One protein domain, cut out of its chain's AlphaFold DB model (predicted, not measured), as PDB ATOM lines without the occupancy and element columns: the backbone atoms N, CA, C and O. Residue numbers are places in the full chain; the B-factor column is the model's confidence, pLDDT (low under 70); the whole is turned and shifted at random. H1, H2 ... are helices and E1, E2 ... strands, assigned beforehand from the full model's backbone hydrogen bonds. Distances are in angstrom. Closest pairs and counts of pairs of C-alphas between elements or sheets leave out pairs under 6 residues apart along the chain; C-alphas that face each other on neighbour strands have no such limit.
ATOM      1  N   GLU A  48      41.515  43.702   8.416       98.50
ATOM      2  CA  GLU A  48      41.639  42.434   9.122       98.50
ATOM      3  C   GLU A  48      43.115  42.067   9.269       98.50
ATOM      4  O   GLU A  48      43.943  42.416   8.423       98.50
ATOM      5  N   GLY A  49      43.440  41.353  10.342       98.38
ATOM      6  CA  GLY A  49      44.756  40.762  10.552       98.38
ATOM      7  C   GLY A  49      44.638  39.261  10.776       98.38
ATOM      8  O   GLY A  49      43.653  38.790  11.348       98.38
ATOM      9  N   ARG A  50      45.653  38.505  10.356       98.50
ATOM     10  CA  ARG A  50      45.715  37.051  10.542       98.50
ATOM     11  C   ARG A  50      46.766  36.670  11.576       98.50
ATOM     12  O   ARG A  50      47.834  37.284  11.653       98.50
ATOM     13  N   LEU A  51      46.488  35.617  12.331       98.50
ATOM     14  CA  LEU A  51      47.407  35.012  13.287       98.50
ATOM     15  C   LEU A  51      47.417  33.499  13.098       98.50
ATOM     16  O   LEU A  51      46.362  32.879  13.024       98.50
ATOM     17  N   THR A  52      48.613  32.921  13.090       98.44
ATOM     18  CA  THR A  52      48.848  31.479  13.133       98.44
ATOM     19  C   THR A  52      49.702  31.164  14.351       98.44
ATOM     20  O   THR A  52      50.851  31.597  14.447       98.44
ATOM     21  N   LEU A  53      49.123  30.423  15.288       98.44
ATOM     22  CA  LEU A  53      49.741  29.952  16.516       98.44
ATOM     23  C   LEU A  53      50.296  28.545  16.309       98.44
ATOM     24  O   LEU A  53      49.635  27.669  15.746       98.44
ATOM     25  N   TRP A  54      51.507  28.327  16.802       97.94
ATOM     26  CA  TRP A  54      52.165  27.026  16.777       97.94
ATOM     27  C   TRP A  54      53.073  26.868  17.993       97.94
ATOM     28  O   TRP A  54      53.453  27.856  18.617       97.94
ATOM     29  N   TYR A  55      53.438  25.635  18.319       97.62
ATOM     30  CA  TYR A  55      54.442  25.324  19.333       97.62
ATOM     31  C   TYR A  55      55.358  24.201  18.845       97.62
ATOM     32  O   TYR A  55      55.000  23.414  17.957       97.62
ATOM     33  N   ALA A  56      56.565  24.169  19.400       96.94
ATOM     34  CA  ALA A  56      57.595  23.204  19.049       96.94
ATOM     35  C   ALA A  56      57.502  21.927  19.899       96.94
ATOM     36  O   ALA A  56      56.809  21.879  20.915       96.94
ATOM     37  N   GLU A  57      58.257  20.899  19.503       96.31
ATOM     38  CA  GLU A  57      58.380  19.627  20.237       96.31
ATOM     39  C   GLU A  57      58.745  19.841  21.719       96.31
ATOM     40  O   GLU A  57      58.194  19.171  22.589       96.31
ATOM     41  N   ALA A  58      59.572  20.848  22.024       93.38
ATOM     42  CA  ALA A  58      59.976  21.187  23.390       93.38
ATOM     43  C   ALA A  58      58.791  21.495  24.329       93.38
ATOM     44  O   ALA A  58      58.856  21.192  25.518       93.38
ATOM     45  N   SER A  59      57.690  22.059  23.818       94.81
ATOM     46  CA  SER A  59      56.478  22.280  24.620       94.81
ATOM     47  C   SER A  59      55.767  20.963  24.949       94.81
ATOM     48  O   SER A  59      55.181  20.827  26.020       94.81
ATOM     49  N   THR A  60      55.855  19.968  24.061       94.25
ATOM     50  CA  THR A  60      55.179  18.669  24.224       94.25
ATOM     51  C   THR A  60      55.809  17.779  25.288       94.25
ATOM     52  O   THR A  60      55.094  17.032  25.966       94.25
ATOM     53  N   ASP A  61      57.119  17.919  25.505       91.12
ATOM     54  CA  ASP A  61      57.817  17.280  26.622       91.12
ATOM     55  C   ASP A  61      57.243  17.764  27.962       91.12
ATOM     56  O   ASP A  61      56.917  16.949  28.829       91.12
ATOM     57  N   LEU A  62      57.024  19.079  28.099       91.12
ATOM     58  CA  LEU A  62      56.378  19.649  29.283       91.12
ATOM     59  C   LEU A  62      54.922  19.195  29.388       91.12
ATOM     60  O   LEU A  62      54.503  18.745  30.447       91.12
ATOM     61  N   PHE A  63      54.143  19.228  28.307       94.38
ATOM     62  CA  PHE A  63      52.754  18.755  28.360       94.38
ATOM     63  C   PHE A  63      52.632  17.323  28.885       94.38
ATOM     64  O   PHE A  63      51.737  17.031  29.673       94.38
ATOM     65  N   SER A  64      53.565  16.447  28.512       91.62
ATOM     66  CA  SER A  64      53.610  15.073  29.016       91.62
ATOM     67  C   SER A  64      53.947  14.999  30.510       91.62
ATOM     68  O   SER A  64      53.377  14.172  31.220       91.62
ATOM     69  N   GLU A  65      54.843  15.859  31.005       90.00
ATOM     70  CA  GLU A  65      55.201  15.949  32.429       90.00
ATOM     71  C   GLU A  65      54.025  16.420  33.295       90.00
ATOM     72  O   GLU A  65      53.806  15.893  34.387       90.00
ATOM     73  N   TYR A  66      53.240  17.366  32.780       90.19
ATOM     74  CA  TYR A  66      52.112  17.979  33.490       90.19
ATOM     75  C   TYR A  66      50.760  17.363  33.155       90.19
ATOM     76  O   TYR A  66      49.736  17.852  33.619       90.19
ATOM     77  N   ASN A  67      50.759  16.260  32.404       92.62
ATOM     78  CA  ASN A  67      49.556  15.531  32.024       92.62
ATOM     79  C   ASN A  67      48.525  16.408  31.279       92.62
ATOM     80  O   ASN A  67      47.326  16.258  31.479       92.62
ATOM     81  N   ILE A  68      49.009  17.304  30.415       95.44
ATOM     82  CA  ILE A  68      48.192  18.126  29.517       95.44
ATOM     83  C   ILE A  68      47.976  17.339  28.223       95.44
ATOM     84  O   ILE A  68      48.934  16.976  27.530       95.44
ATOM     85  N   HIS A  69      46.724  17.084  27.857       96.69
ATOM     86  CA  HIS A  69      46.368  16.295  26.672       96.69
ATOM     87  C   HIS A  69      45.678  17.114  25.581       96.69
ATOM     88  O   HIS A  69      45.728  16.745  24.397       96.69
ATOM     89  N   SER A  70      45.044  18.222  25.957       97.31
ATOM     90  CA  SER A  70      44.287  19.072  25.046       97.31
ATOM     91  C   SER A  70      44.524  20.538  25.361       97.31
ATOM     92  O   SER A  70      44.564  20.944  26.512       97.31
ATOM     93  N   LEU A  71      44.595  21.354  24.317       98.19
ATOM     94  CA  LEU A  71      44.714  22.801  24.428       98.19
ATOM     95  C   LEU A  71      43.512  23.463  23.767       98.19
ATOM     96  O   LEU A  71      43.076  23.036  22.697       98.19
ATOM     97  N   ARG A  72      42.994  24.520  24.387       98.50
ATOM     98  CA  ARG A  72      41.946  25.383  23.834       98.50
ATOM     99  C   ARG A  72      42.456  26.802  23.715       98.50
ATOM    100  O   ARG A  72      43.014  27.350  24.663       98.50
ATOM    101  N   PHE A  73      42.239  27.388  22.550       98.62
ATOM    102  CA  PHE A  73      42.812  28.662  22.155       98.62
ATOM    103  C   PHE A  73      41.713  29.700  22.107       98.62
ATOM    104  O   PHE A  73      40.676  29.499  21.477       98.62
ATOM    105  N   TYR A  74      41.960  30.822  22.764       98.50
ATOM    106  CA  TYR A  74      41.023  31.917  22.873       98.50
ATOM    107  C   TYR A  74      41.648  33.199  22.353       98.50
ATOM    108  O   TYR A  74      42.812  33.488  22.637       98.50
ATOM    109  N   VAL A  75      40.835  34.000  21.672       98.12
ATOM    110  CA  VAL A  75      41.156  35.380  21.309       98.12
ATOM    111  C   VAL A  75      40.100  36.287  21.912       98.12
ATOM    112  O   VAL A  75      38.912  36.075  21.699       98.12
ATOM    113  N   ASN A  76      40.509  37.255  22.736       95.69
ATOM    114  CA  ASN A  76      39.594  38.121  23.493       95.69
ATOM    115  C   ASN A  76      38.495  37.342  24.253       95.69
ATOM    116  O   ASN A  76      37.360  37.800  24.374       95.69
ATOM    117  N   ASN A  77      38.849  36.172  24.798       95.12
ATOM    118  CA  ASN A  77      37.960  35.221  25.487       95.12
ATOM    119  C   ASN A  77      36.938  34.472  24.611       95.12
ATOM    120  O   ASN A  77      36.132  33.721  25.159       95.12
ATOM    121  N   GLU A  78      36.985  34.598  23.288       97.56
ATOM    122  CA  GLU A  78      36.232  33.741  22.371       97.56
ATOM    123  C   GLU A  78      37.073  32.522  21.978       97.56
ATOM    124  O   GLU A  78      38.241  32.672  21.625       97.56
ATOM    125  N   LEU A  79      36.498  31.319  22.067       97.75
ATOM    126  CA  LEU A  79      37.165  30.082  21.654       97.75
ATOM    127  C   LEU A  79      37.325  30.080  20.128       97.75
ATOM    128  O   LEU A  79      36.320  30.080  19.420       97.75
ATOM    129  N   ILE A  80      38.566  30.031  19.641       97.69
ATOM    130  CA  ILE A  80      38.858  29.946  18.203       97.69
ATOM    131  C   ILE A  80      39.079  28.507  17.739       97.69
ATOM    132  O   ILE A  80      38.624  28.147  16.658       97.69
ATOM    133  N   ASP A  81      39.760  27.685  18.543       97.88
ATOM    134  CA  ASP A  81      40.104  26.313  18.169       97.88
ATOM    135  C   ASP A  81      40.549  25.479  19.382       97.88
ATOM    136  O   ASP A  81      40.806  26.007  20.472       97.88
ATOM    137  N   SER A  82      40.684  24.171  19.180       97.38
ATOM    138  CA  SER A  82      41.350  23.258  20.101       97.38
ATOM    139  C   SER A  82      42.245  22.262  19.369       97.38
ATOM    140  O   SER A  82      41.969  21.847  18.247       97.38
ATOM    141  N   THR A  83      43.335  21.843  20.013       97.06
ATOM    142  CA  THR A  83      44.227  20.816  19.457       97.06
ATOM    143  C   THR A  83      44.747  19.868  20.533       97.06
ATOM    144  O   THR A  83      44.702  20.172  21.725       97.06
ATOM    145  N   SER A  84      45.240  18.701  20.116       96.25
ATOM    146  CA  SER A  84      45.958  17.782  21.004       96.25
ATOM    147  C   SER A  84      47.314  18.370  21.370       96.25
ATOM    148  O   SER A  84      47.992  18.897  20.496       96.25
ATOM    149  N   SER A  85      47.755  18.179  22.614       95.19
ATOM    150  CA  SER A  85      49.097  18.564  23.080       95.19
ATOM    151  C   SER A  85      50.248  17.828  22.377       95.19
ATOM    152  O   SER A  85      51.407  18.201  22.511       95.19
ATOM    153  N   THR A  86      49.950  16.783  21.602       95.44
ATOM    154  CA  THR A  86      50.953  16.007  20.853       95.44
ATOM    155  C   THR A  86      51.224  16.551  19.449       95.44
ATOM    156  O   THR A  86      52.075  16.018  18.738       95.44
ATOM    157  N   LEU A  87      50.504  17.595  19.024       95.56
ATOM    158  CA  LEU A  87      50.598  18.147  17.678       95.56
ATOM    159  C   LEU A  87      51.558  19.341  17.633       95.56
ATOM    160  O   LEU A  87      51.168  20.477  17.879       95.56
ATOM    161  N   PHE A  88      52.812  19.086  17.274       97.00
ATOM    162  CA  PHE A  88      53.859  20.105  17.222       97.00
ATOM    163  C   PHE A  88      54.400  20.336  15.810       97.00
ATOM    164  O   PHE A  88      54.245  19.512  14.907       97.00
ATOM    165  N   PHE A  89      55.110  21.453  15.647       97.56
ATOM    166  CA  PHE A  89      55.856  21.772  14.435       97.56
ATOM    167  C   PHE A  89      57.365  21.721  14.696       97.56
ATOM    168  O   PHE A  89      57.847  22.107  15.758       97.56
ATOM    169  N   THR A  90      58.135  21.270  13.705       96.94
ATOM    170  CA  THR A  90      59.611  21.243  13.763       96.94
ATOM    171  C   THR A  90      60.255  22.526  13.232       96.94
ATOM    172  O   THR A  90      61.459  22.734  13.375       96.94
ATOM    173  N   SER A  91      59.458  23.400  12.616       96.75
ATOM    174  CA  SER A  91      59.846  24.727  12.139       96.75
ATOM    175  C   SER A  91      58.619  25.628  12.054       96.75
ATOM    176  O   SER A  91      57.510  25.119  11.901       96.75
ATOM    177  N   ALA A  92      58.825  26.948  12.056       97.38
ATOM    178  CA  ALA A  92      57.742  27.910  11.877       97.38
ATOM    179  C   ALA A  92      56.900  27.574  10.625       97.38
ATOM    180  O   ALA A  92      57.466  27.481   9.528       97.38
ATOM    181  N   PRO A  93      55.580  27.363  10.771       97.62
ATOM    182  CA  PRO A  93      54.711  27.067   9.645       97.62
ATOM    183  C   PRO A  93      54.463  28.305   8.777       97.62
ATOM    184  O   PRO A  93      54.798  29.437   9.133       97.62
ATOM    185  N   LEU A  94      53.849  28.088   7.613       97.12
ATOM    186  CA  LEU A  94      53.276  29.181   6.833       97.12
ATOM    187  C   LEU A  94      52.027  29.738   7.530       97.12
ATOM    188  O   LEU A  94      51.434  29.090   8.392       97.12
ATOM    189  N   CYS A  95      51.621  30.938   7.121       96.69
ATOM    190  CA  CYS A  95      50.322  31.484   7.495       96.69
ATOM    191  C   CYS A  95      49.203  30.503   7.127       96.69
ATOM    192  O   CYS A  95      49.221  29.963   6.020       96.69
ATOM    193  N   GLU A  96      48.257  30.295   8.043       96.31
ATOM    194  CA  GLU A  96      47.095  29.411   7.860       96.31
ATOM    195  C   GLU A  96      47.480  27.977   7.463       96.31
ATOM    196  O   GLU A  96      46.741  27.286   6.761       96.31
ATOM    197  N   ALA A  97      48.661  27.519   7.891       96.38
ATOM    198  CA  ALA A  97      49.082  26.150   7.652       96.38
ATOM    199  C   ALA A  97      48.103  25.154   8.282       96.38
ATOM    200  O   ALA A  97      47.582  25.364   9.379       96.38
ATOM    201  N   GLU A  98      47.913  24.028   7.599       94.69
ATOM    202  CA  GLU A  98      47.133  22.913   8.119       94.69
ATOM    203  C   GLU A  98      47.681  22.471   9.483       94.69
ATOM    204  O   GLU A  98      48.897  22.432   9.690       94.69
ATOM    205  N   LEU A  99      46.776  22.132  10.405       93.12
ATOM    206  CA  LEU A  99      47.060  21.732  11.790       93.12
ATOM    207  C   LEU A  99      47.555  22.858  12.716       93.12
ATOM    208  O   LEU A  99      47.564  22.667  13.929       93.12
ATOM    209  N   ALA A 100      47.941  24.025  12.193       96.19
ATOM    210  CA  ALA A 100      48.243  25.179  13.030       96.19
ATOM    211  C   ALA A 100      46.943  25.889  13.420       96.19
ATOM    212  O   ALA A 100      46.035  26.037  12.600       96.19
ATOM    213  N   VAL A 101      46.870  26.390  14.651       98.06
ATOM    214  CA  VAL A 101      45.699  27.148  15.099       98.06
ATOM    215  C   VAL A 101      45.752  28.522  14.451       98.06
ATOM    216  O   VAL A 101      46.675  29.293  14.708       98.06
ATOM    217  N   SER A 102      44.780  28.832  13.599       97.88
ATOM    218  CA  SER A 102      44.762  30.091  12.853       97.88
ATOM    219  C   SER A 102      43.462  30.854  13.050       97.88
ATOM    220  O   SER A 102      42.406  30.275  13.287       97.88
ATOM    221  N   THR A 103      43.542  32.177  12.967       98.00
ATOM    222  CA  THR A 103      42.387  33.060  13.118       98.00
ATOM    223  C   THR A 103      42.580  34.356  12.343       98.00
ATOM    224  O   THR A 103      43.705  34.841  12.183       98.00
ATOM    225  N   THR A 104      41.463  34.936  11.919       98.25
ATOM    226  CA  THR A 104      41.382  36.269  11.322       98.25
ATOM    227  C   THR A 104      40.574  37.152  12.256       98.25
ATOM    228  O   THR A 104      39.498  36.755  12.703       98.25
ATOM    229  N   GLN A 105      41.096  38.332  12.573       97.94
ATOM    230  CA  GLN A 105      40.475  39.271  13.501       97.94
ATOM    231  C   GLN A 105      40.137  40.583  12.797       97.94
ATOM    232  O   GLN A 105      40.962  41.121  12.056       97.94
ATOM    233  N   ASP A 106      38.933  41.097  13.064       97.38
ATOM    234  CA  ASP A 106      38.473  42.404  12.591       97.38
ATOM    235  C   ASP A 106      39.181  43.523  13.378       97.38
ATOM    236  O   ASP A 106      39.100  43.607  14.613       97.38
ATOM    237  N   LEU A 107      39.903  44.377  12.657       97.88
ATOM    238  CA  LEU A 107      40.617  45.528  13.211       97.88
ATOM    239  C   LEU A 107      39.763  46.807  13.156       97.88
ATOM    240  O   LEU A 107      40.253  47.900  13.440       97.88
ATOM    241  N   ASP A 108      38.478  46.682  12.824       95.88
ATOM    242  CA  ASP A 108      37.551  47.777  12.577       95.88
ATOM    243  C   ASP A 108      38.121  48.718  11.498       95.88
ATOM    244  O   ASP A 108      38.421  48.304  10.379       95.88
ATOM    245  N   GLN A 109      38.289  50.000  11.832       96.31
ATOM    246  CA  GLN A 109      38.873  51.025  10.960       96.31
ATOM    247  C   GLN A 109      40.344  51.318  11.300       96.31
ATOM    248  O   GLN A 109      40.891  52.328  10.856       96.31
ATOM    249  N   LEU A 110      40.972  50.475  12.124       97.44
ATOM    250  CA  LEU A 110      42.360  50.618  12.554       97.44
ATOM    251  C   LEU A 110      43.265  49.697  11.737       97.44
ATOM    252  O   LEU A 110      42.903  48.567  11.426       97.44
ATOM    253  N   LYS A 111      44.476  50.166  11.433       97.25
ATOM    254  CA  LYS A 111      45.489  49.344  10.757       97.25
ATOM    255  C   LYS A 111      46.231  48.393  11.683       97.25
ATOM    256  O   LYS A 111      46.865  47.454  11.212       97.25
ATOM    257  N   GLU A 112      46.164  48.650  12.977       97.94
ATOM    258  CA  GLU A 112      46.803  47.852  14.008       97.94
ATOM    259  C   GLU A 112      45.903  47.808  15.240       97.94
ATOM    260  O   GLU A 112      45.234  48.793  15.574       97.94
ATOM    261  N   LYS A 113      45.832  46.642  15.879       98.12
ATOM    262  CA  LYS A 113      45.028  46.428  17.083       98.12
ATOM    263  C   LYS A 113      45.591  45.257  17.875       98.12
ATOM    264  O   LYS A 113      45.916  44.214  17.308       98.12
ATOM    265  N   ASP A 114      45.683  45.432  19.186       98.12
ATOM    266  CA  ASP A 114      46.116  44.382  20.102       98.12
ATOM    267  C   ASP A 114      44.961  43.450  20.472       98.12
ATOM    268  O   ASP A 114      43.844  43.892  20.754       98.12
ATOM    269  N   PHE A 115      45.259  42.154  20.522       98.06
ATOM    270  CA  PHE A 115      44.346  41.106  20.965       98.06
ATOM    271  C   PHE A 115      44.988  40.265  22.064       98.06
ATOM    272  O   PHE A 115      46.186  39.965  22.022       98.06
ATOM    273  N   THR A 116      44.176  39.839  23.029       98.31
ATOM    274  CA  THR A 116      44.617  38.905  24.066       98.31
ATOM    275  C   THR A 116      44.460  37.479  23.568       98.31
ATOM    276  O   THR A 116      43.346  37.041  23.276       98.31
ATOM    277  N   ILE A 117      45.571  36.750  23.517       98.31
ATOM    278  CA  ILE A 117      45.604  35.318  23.242       98.31
ATOM    279  C   ILE A 117      45.715  34.588  24.567       98.31
ATOM    280  O   ILE A 117      46.632  34.857  25.339       98.31
ATOM    281  N   LYS A 118      44.809  33.646  24.809       98.00
ATOM    282  CA  LYS A 118      44.831  32.791  25.995       98.00
ATOM    283  C   LYS A 118      44.723  31.340  25.567       98.00
ATOM    284  O   LYS A 118      43.823  30.989  24.809       98.00
ATOM    285  N   VAL A 119      45.630  30.506  26.053       98.06
ATOM    286  CA  VAL A 119      45.596  29.059  25.843       98.06
ATOM    287  C   VAL A 119      45.404  28.405  27.196       98.06
ATOM    288  O   VAL A 119      46.144  28.711  28.130       98.06
ATOM    289  N   VAL A 120      44.412  27.530  27.296       97.25
ATOM    290  CA  VAL A 120      44.124  26.761  28.511       97.25
ATOM    291  C   VAL A 120      44.145  25.272  28.205       97.25
ATOM    292  O   VAL A 120      43.943  24.874  27.052       97.25
ATOM    293  N   ASP A 121      44.366  24.461  29.226       96.88
ATOM    294  CA  ASP A 121      44.306  23.006  29.125       96.88
ATOM    295  C   ASP A 121      42.874  22.450  29.318       96.88
ATOM    296  O   ASP A 121      41.856  23.164  29.258       96.88
ATOM    297  N   GLU A 122      42.768  21.134  29.486       95.75
ATOM    298  CA  GLU A 122      41.518  20.446  29.808       95.75
ATOM    299  C   GLU A 122      40.943  20.756  31.203       95.75
ATOM    300  O   GLU A 122      39.740  20.571  31.397       95.75
ATOM    301  N   GLU A 123      41.754  21.243  32.146       94.69
ATOM    302  CA  GLU A 123      41.350  21.598  33.513       94.69
ATOM    303  C   GLU A 123      40.972  23.089  33.652       94.69
ATOM    304  O   GLU A 123      40.527  23.508  34.719       94.69
ATOM    305  N   GLU A 124      41.025  23.853  32.549       94.75
ATOM    306  CA  GLU A 124      40.850  25.319  32.477       94.75
ATOM    307  C   GLU A 124      42.026  26.120  33.055       94.75
ATOM    308  O   GLU A 124      41.915  27.343  33.219       94.75
ATOM    309  N   ASP A 125      43.158  25.472  33.321       93.94
ATOM    310  CA  ASP A 125      44.356  26.162  33.769       93.94
ATOM    311  C   ASP A 125      45.021  26.877  32.591       93.94
ATOM    312  O   ASP A 125      45.091  26.381  31.463       93.94
ATOM    313  N   ILE A 126      45.485  28.103  32.840       95.38
ATOM    314  CA  ILE A 126      46.160  28.904  31.819       95.38
ATOM    315  C   ILE A 126      47.527  28.287  31.555       95.38
ATOM    316  O   ILE A 126      48.372  28.237  32.445       95.38
ATOM    317  N   VAL A 127      47.755  27.898  30.304       96.06
ATOM    318  CA  VAL A 127      49.051  27.443  29.800       96.06
ATOM    319  C   VAL A 127      49.831  28.632  29.253       96.06
ATOM    320  O   VAL A 127      51.007  28.792  29.560       96.06
ATOM    321  N   TRP A 128      49.178  29.507  28.488       96.75
ATOM    322  CA  TRP A 128      49.793  30.712  27.931       96.75
ATOM    323  C   TRP A 128      48.836  31.895  27.924       96.75
ATOM    324  O   TRP A 128      47.642  31.742  27.664       96.75
ATOM    325  N   GLU A 129      49.396  33.092  28.087       96.75
ATOM    326  CA  GLU A 129      48.684  34.350  27.890       96.75
ATOM    327  C   GLU A 129      49.607  35.391  27.239       96.75
ATOM    328  O   GLU A 129      50.719  35.630  27.707       96.75
ATOM    329  N   TYR A 130      49.150  36.005  26.145       96.81
ATOM    330  CA  TYR A 130      49.896  37.019  25.396       96.81
ATOM    331  C   TYR A 130      48.996  38.186  24.989       96.81
ATOM    332  O   TYR A 130      47.813  38.005  24.710       96.81
ATOM    333  N   SER A 131      49.588  39.375  24.860       97.31
ATOM    334  CA  SER A 131      49.014  40.487  24.094       97.31
ATOM    335  C   SER A 131      49.742  40.573  22.759       97.31
ATOM    336  O   SER A 131      50.961  40.759  22.736       97.31
ATOM    337  N   ILE A 132      49.020  40.390  21.654       97.75
ATOM    338  CA  ILE A 132      49.590  40.337  20.306       97.75
ATOM    339  C   ILE A 132      48.965  41.426  19.440       97.75
ATOM    340  O   ILE A 132      47.755  41.433  19.238       97.75
ATOM    341  N   GLU A 133      49.813  42.271  18.857       97.94
ATOM    342  CA  GLU A 133      49.418  43.215  17.810       97.94
ATOM    343  C   GLU A 133      49.148  42.483  16.492       97.94
ATOM    344  O   GLU A 133      50.007  41.734  15.996       97.94
ATOM    345  N   PHE A 134      47.959  42.719  15.942       97.94
ATOM    346  CA  PHE A 134      47.538  42.338  14.601       97.94
ATOM    347  C   PHE A 134      47.671  43.552  13.688       97.94
ATOM    348  O   PHE A 134      47.293  44.654  14.076       97.94
ATOM    349  N   ILE A 135      48.178  43.336  12.475       98.06
ATOM    350  CA  ILE A 135      48.405  44.382  11.472       98.06
ATOM    351  C   ILE A 135      47.536  44.079  10.250       98.06
ATOM    352  O   ILE A 135      47.427  42.921   9.837       98.06
ATOM    353  N   ALA A 136      46.934  45.118   9.675       98.25
ATOM    354  CA  ALA A 136      46.090  45.047   8.493       98.25
ATOM    355  C   ALA A 136      46.774  44.306   7.340       98.25
ATOM    356  O   ALA A 136      47.941  44.560   7.034       98.25
ATOM    357  N   ASN A 137      46.043  43.380   6.714       97.44
ATOM    358  CA  ASN A 137      46.491  42.552   5.588       97.44
ATOM    359  C   ASN A 137      47.745  41.689   5.878       97.44
ATOM    360  O   ASN A 137      48.238  40.961   5.011       97.44
ATOM    361  N   ALA A 138      48.249  41.699   7.111       98.06
ATOM    362  CA  ALA A 138      49.403  40.921   7.520       98.06
ATOM    363  C   ALA A 138      48.975  39.595   8.149       98.06
ATOM    364  O   ALA A 138      47.874  39.437   8.676       98.06
ATOM    365  N   CYS A 139      49.899  38.638   8.119       98.12
ATOM    366  CA  CYS A 139      49.771  37.409   8.878       98.12
ATOM    367  C   CYS A 139      50.947  37.243   9.821       98.12
ATOM    368  O   CYS A 139      52.102  37.178   9.390       98.12
ATOM    369  N   LYS A 140      50.642  37.161  11.111       98.12
ATOM    370  CA  LYS A 140      51.624  36.920  12.155       98.12
ATOM    371  C   LYS A 140      51.700  35.426  12.429       98.12
ATOM    372  O   LYS A 140      50.725  34.824  12.854       98.12
ATOM    373  N   VAL A 141      52.864  34.830  12.204       98.44
ATOM    374  CA  VAL A 141      53.149  33.456  12.635       98.44
ATOM    375  C   VAL A 141      53.850  33.544  13.984       98.44
ATOM    376  O   VAL A 141      54.947  34.094  14.075       98.44
ATOM    377  N   PHE A 142      53.199  33.060  15.038       98.31
ATOM    378  CA  PHE A 142      53.633  33.255  16.416       98.31
ATOM    379  C   PHE A 142      53.859  31.918  17.123       98.31
ATOM    380  O   PHE A 142      52.964  31.079  17.205       98.31
ATOM    381  N   GLU A 143      55.080  31.741  17.620       97.94
ATOM    382  CA  GLU A 143      55.492  30.567  18.385       97.94
ATOM    383  C   GLU A 143      55.126  30.746  19.861       97.94
ATOM    384  O   GLU A 143      55.576  31.693  20.510       97.94
ATOM    385  N   LEU A 144      54.345  29.813  20.391       97.19
ATOM    386  CA  LEU A 144      54.065  29.663  21.810       97.19
ATOM    387  C   LEU A 144      55.227  28.890  22.433       97.19
ATOM    388  O   LEU A 144      55.377  27.690  22.212       97.19
ATOM    389  N   LYS A 145      56.089  29.597  23.164       94.69
ATOM    390  CA  LYS A 145      57.332  29.014  23.676       94.69
ATOM    391  C   LYS A 145      57.118  28.336  25.014       94.69
ATOM    392  O   LYS A 145      56.414  28.846  25.886       94.69
ATOM    393  N   GLU A 146      57.809  27.224  25.208       92.69
ATOM    394  CA  GLU A 146      57.815  26.440  26.439       92.69
ATOM    395  C   GLU A 146      58.235  27.274  27.657       92.69
ATOM    396  O   GLU A 146      57.608  27.206  28.709       92.69
ATOM    397  N   LYS A 147      59.226  28.161  27.491       91.12
ATOM    398  CA  LYS A 147      59.704  29.057  28.560       91.12
ATOM    399  C   LYS A 147      58.669  30.086  29.037       91.12
ATOM    400  O   LYS A 147      58.874  30.707  30.074       91.12
ATOM    401  N   ASP A 148      57.621  30.309  28.251       92.94
ATOM    402  CA  ASP A 148      56.577  31.294  28.526       92.94
ATOM    403  C   ASP A 148      55.297  30.612  29.066       92.94
ATOM    404  O   ASP A 148      54.288  31.282  29.283       92.94
ATOM    405  N   MET A 149      55.320  29.286  29.282       91.94
ATOM    406  CA  MET A 149      54.203  28.531  29.856       91.94
ATOM    407  C   MET A 149      54.001  28.867  31.345       91.94
ATOM    408  O   MET A 149      54.950  28.922  32.128       91.94
TER     409      MET A 149
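This is residues 48 to 149 of the 155 residues of an uncharacterized protein of Flavobacteriales bacterium (UniProt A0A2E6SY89). Two small sheets face each other as an elongated sandwich: the twisted sheet E3 E2 E5 E6 on one side and the smaller sheet E4 E1 E7 on the other, their planes well off parallel. The short helix H1 caps one end, and the long link of residues 85 to 100 loops over the outer side of the smaller sheet. The printed part has 102 residues, with one named helix and seven named strands in the order E1 H1 E2 E3 E4 E5 E6 E7, and its class is mostly strand. The larger sheet is all antiparallel, the smaller mixed. The whole is compact, with a radius of gyration of the C-alphas of 13.3 A and spans of 44 by 27 by 21 A.

Begin with the larger sheet: its edge strands are E3, residues 78 to 84, and E6, residues 126 to 135; its inner strands are E2, residues 70 to 75, and E5, residues 112 to 120. In the hairpin E2 and E3, look for N 73 and O 81, 2.9 A apart. Between antiparallel E2 and E5, N 74 and O 118 are 2.8 A apart. In the hairpin E5 and E6, N 117 and O 130 are 2.8 A apart. The facing sheet has E1, residues 48 to 54, between E4, residues 101 to 106, and E7, residues 139 to 143. E4 is antiparallel to E1, with N 53 and O 101 at 2.8 A; E7 is parallel to E1, with N 142 and O 52 at 2.8 A. The facing parts of the two sheets are 8.3 A centre to centre, their best planes 42 degrees apart and their strands at 20 degrees. The closest C-alphas of E1 and E6 are those of Gly 49 and Phe 134, 5.2 A; of E3 and E4, those of Asp 81 and Val 101, 6.4 A. H1, residues 57 to 65, is only just not on the larger sheet, with 4 pairs of C-alphas within 10 A; 4 of its 5 O i to N i+4 pairs are within hydrogen-bond range.

Find C-alpha 48 at (41.639, 42.434, 9.122); from there E1 runs 20.2 A to Trp 54. H1 spans 13.1 A, E2 17.0 A, E3 18.7 A and E4 17.1 A. E5 starts at C-alpha 112, (46.803, 47.852, 14.008); E5 and E6 each span 25.7 A. E7 runs 13.0 A to C-alpha 143 at (55.492, 30.567, 18.385).

The C-alphas of Glu 65 and Gln 109 are the two farthest apart, 44.2 A. The printed part has no cut; E3 to E4 is the one long link, and the others are tight. Mean pLDDT of the printed part is 96.5, and no printed residue is under 70.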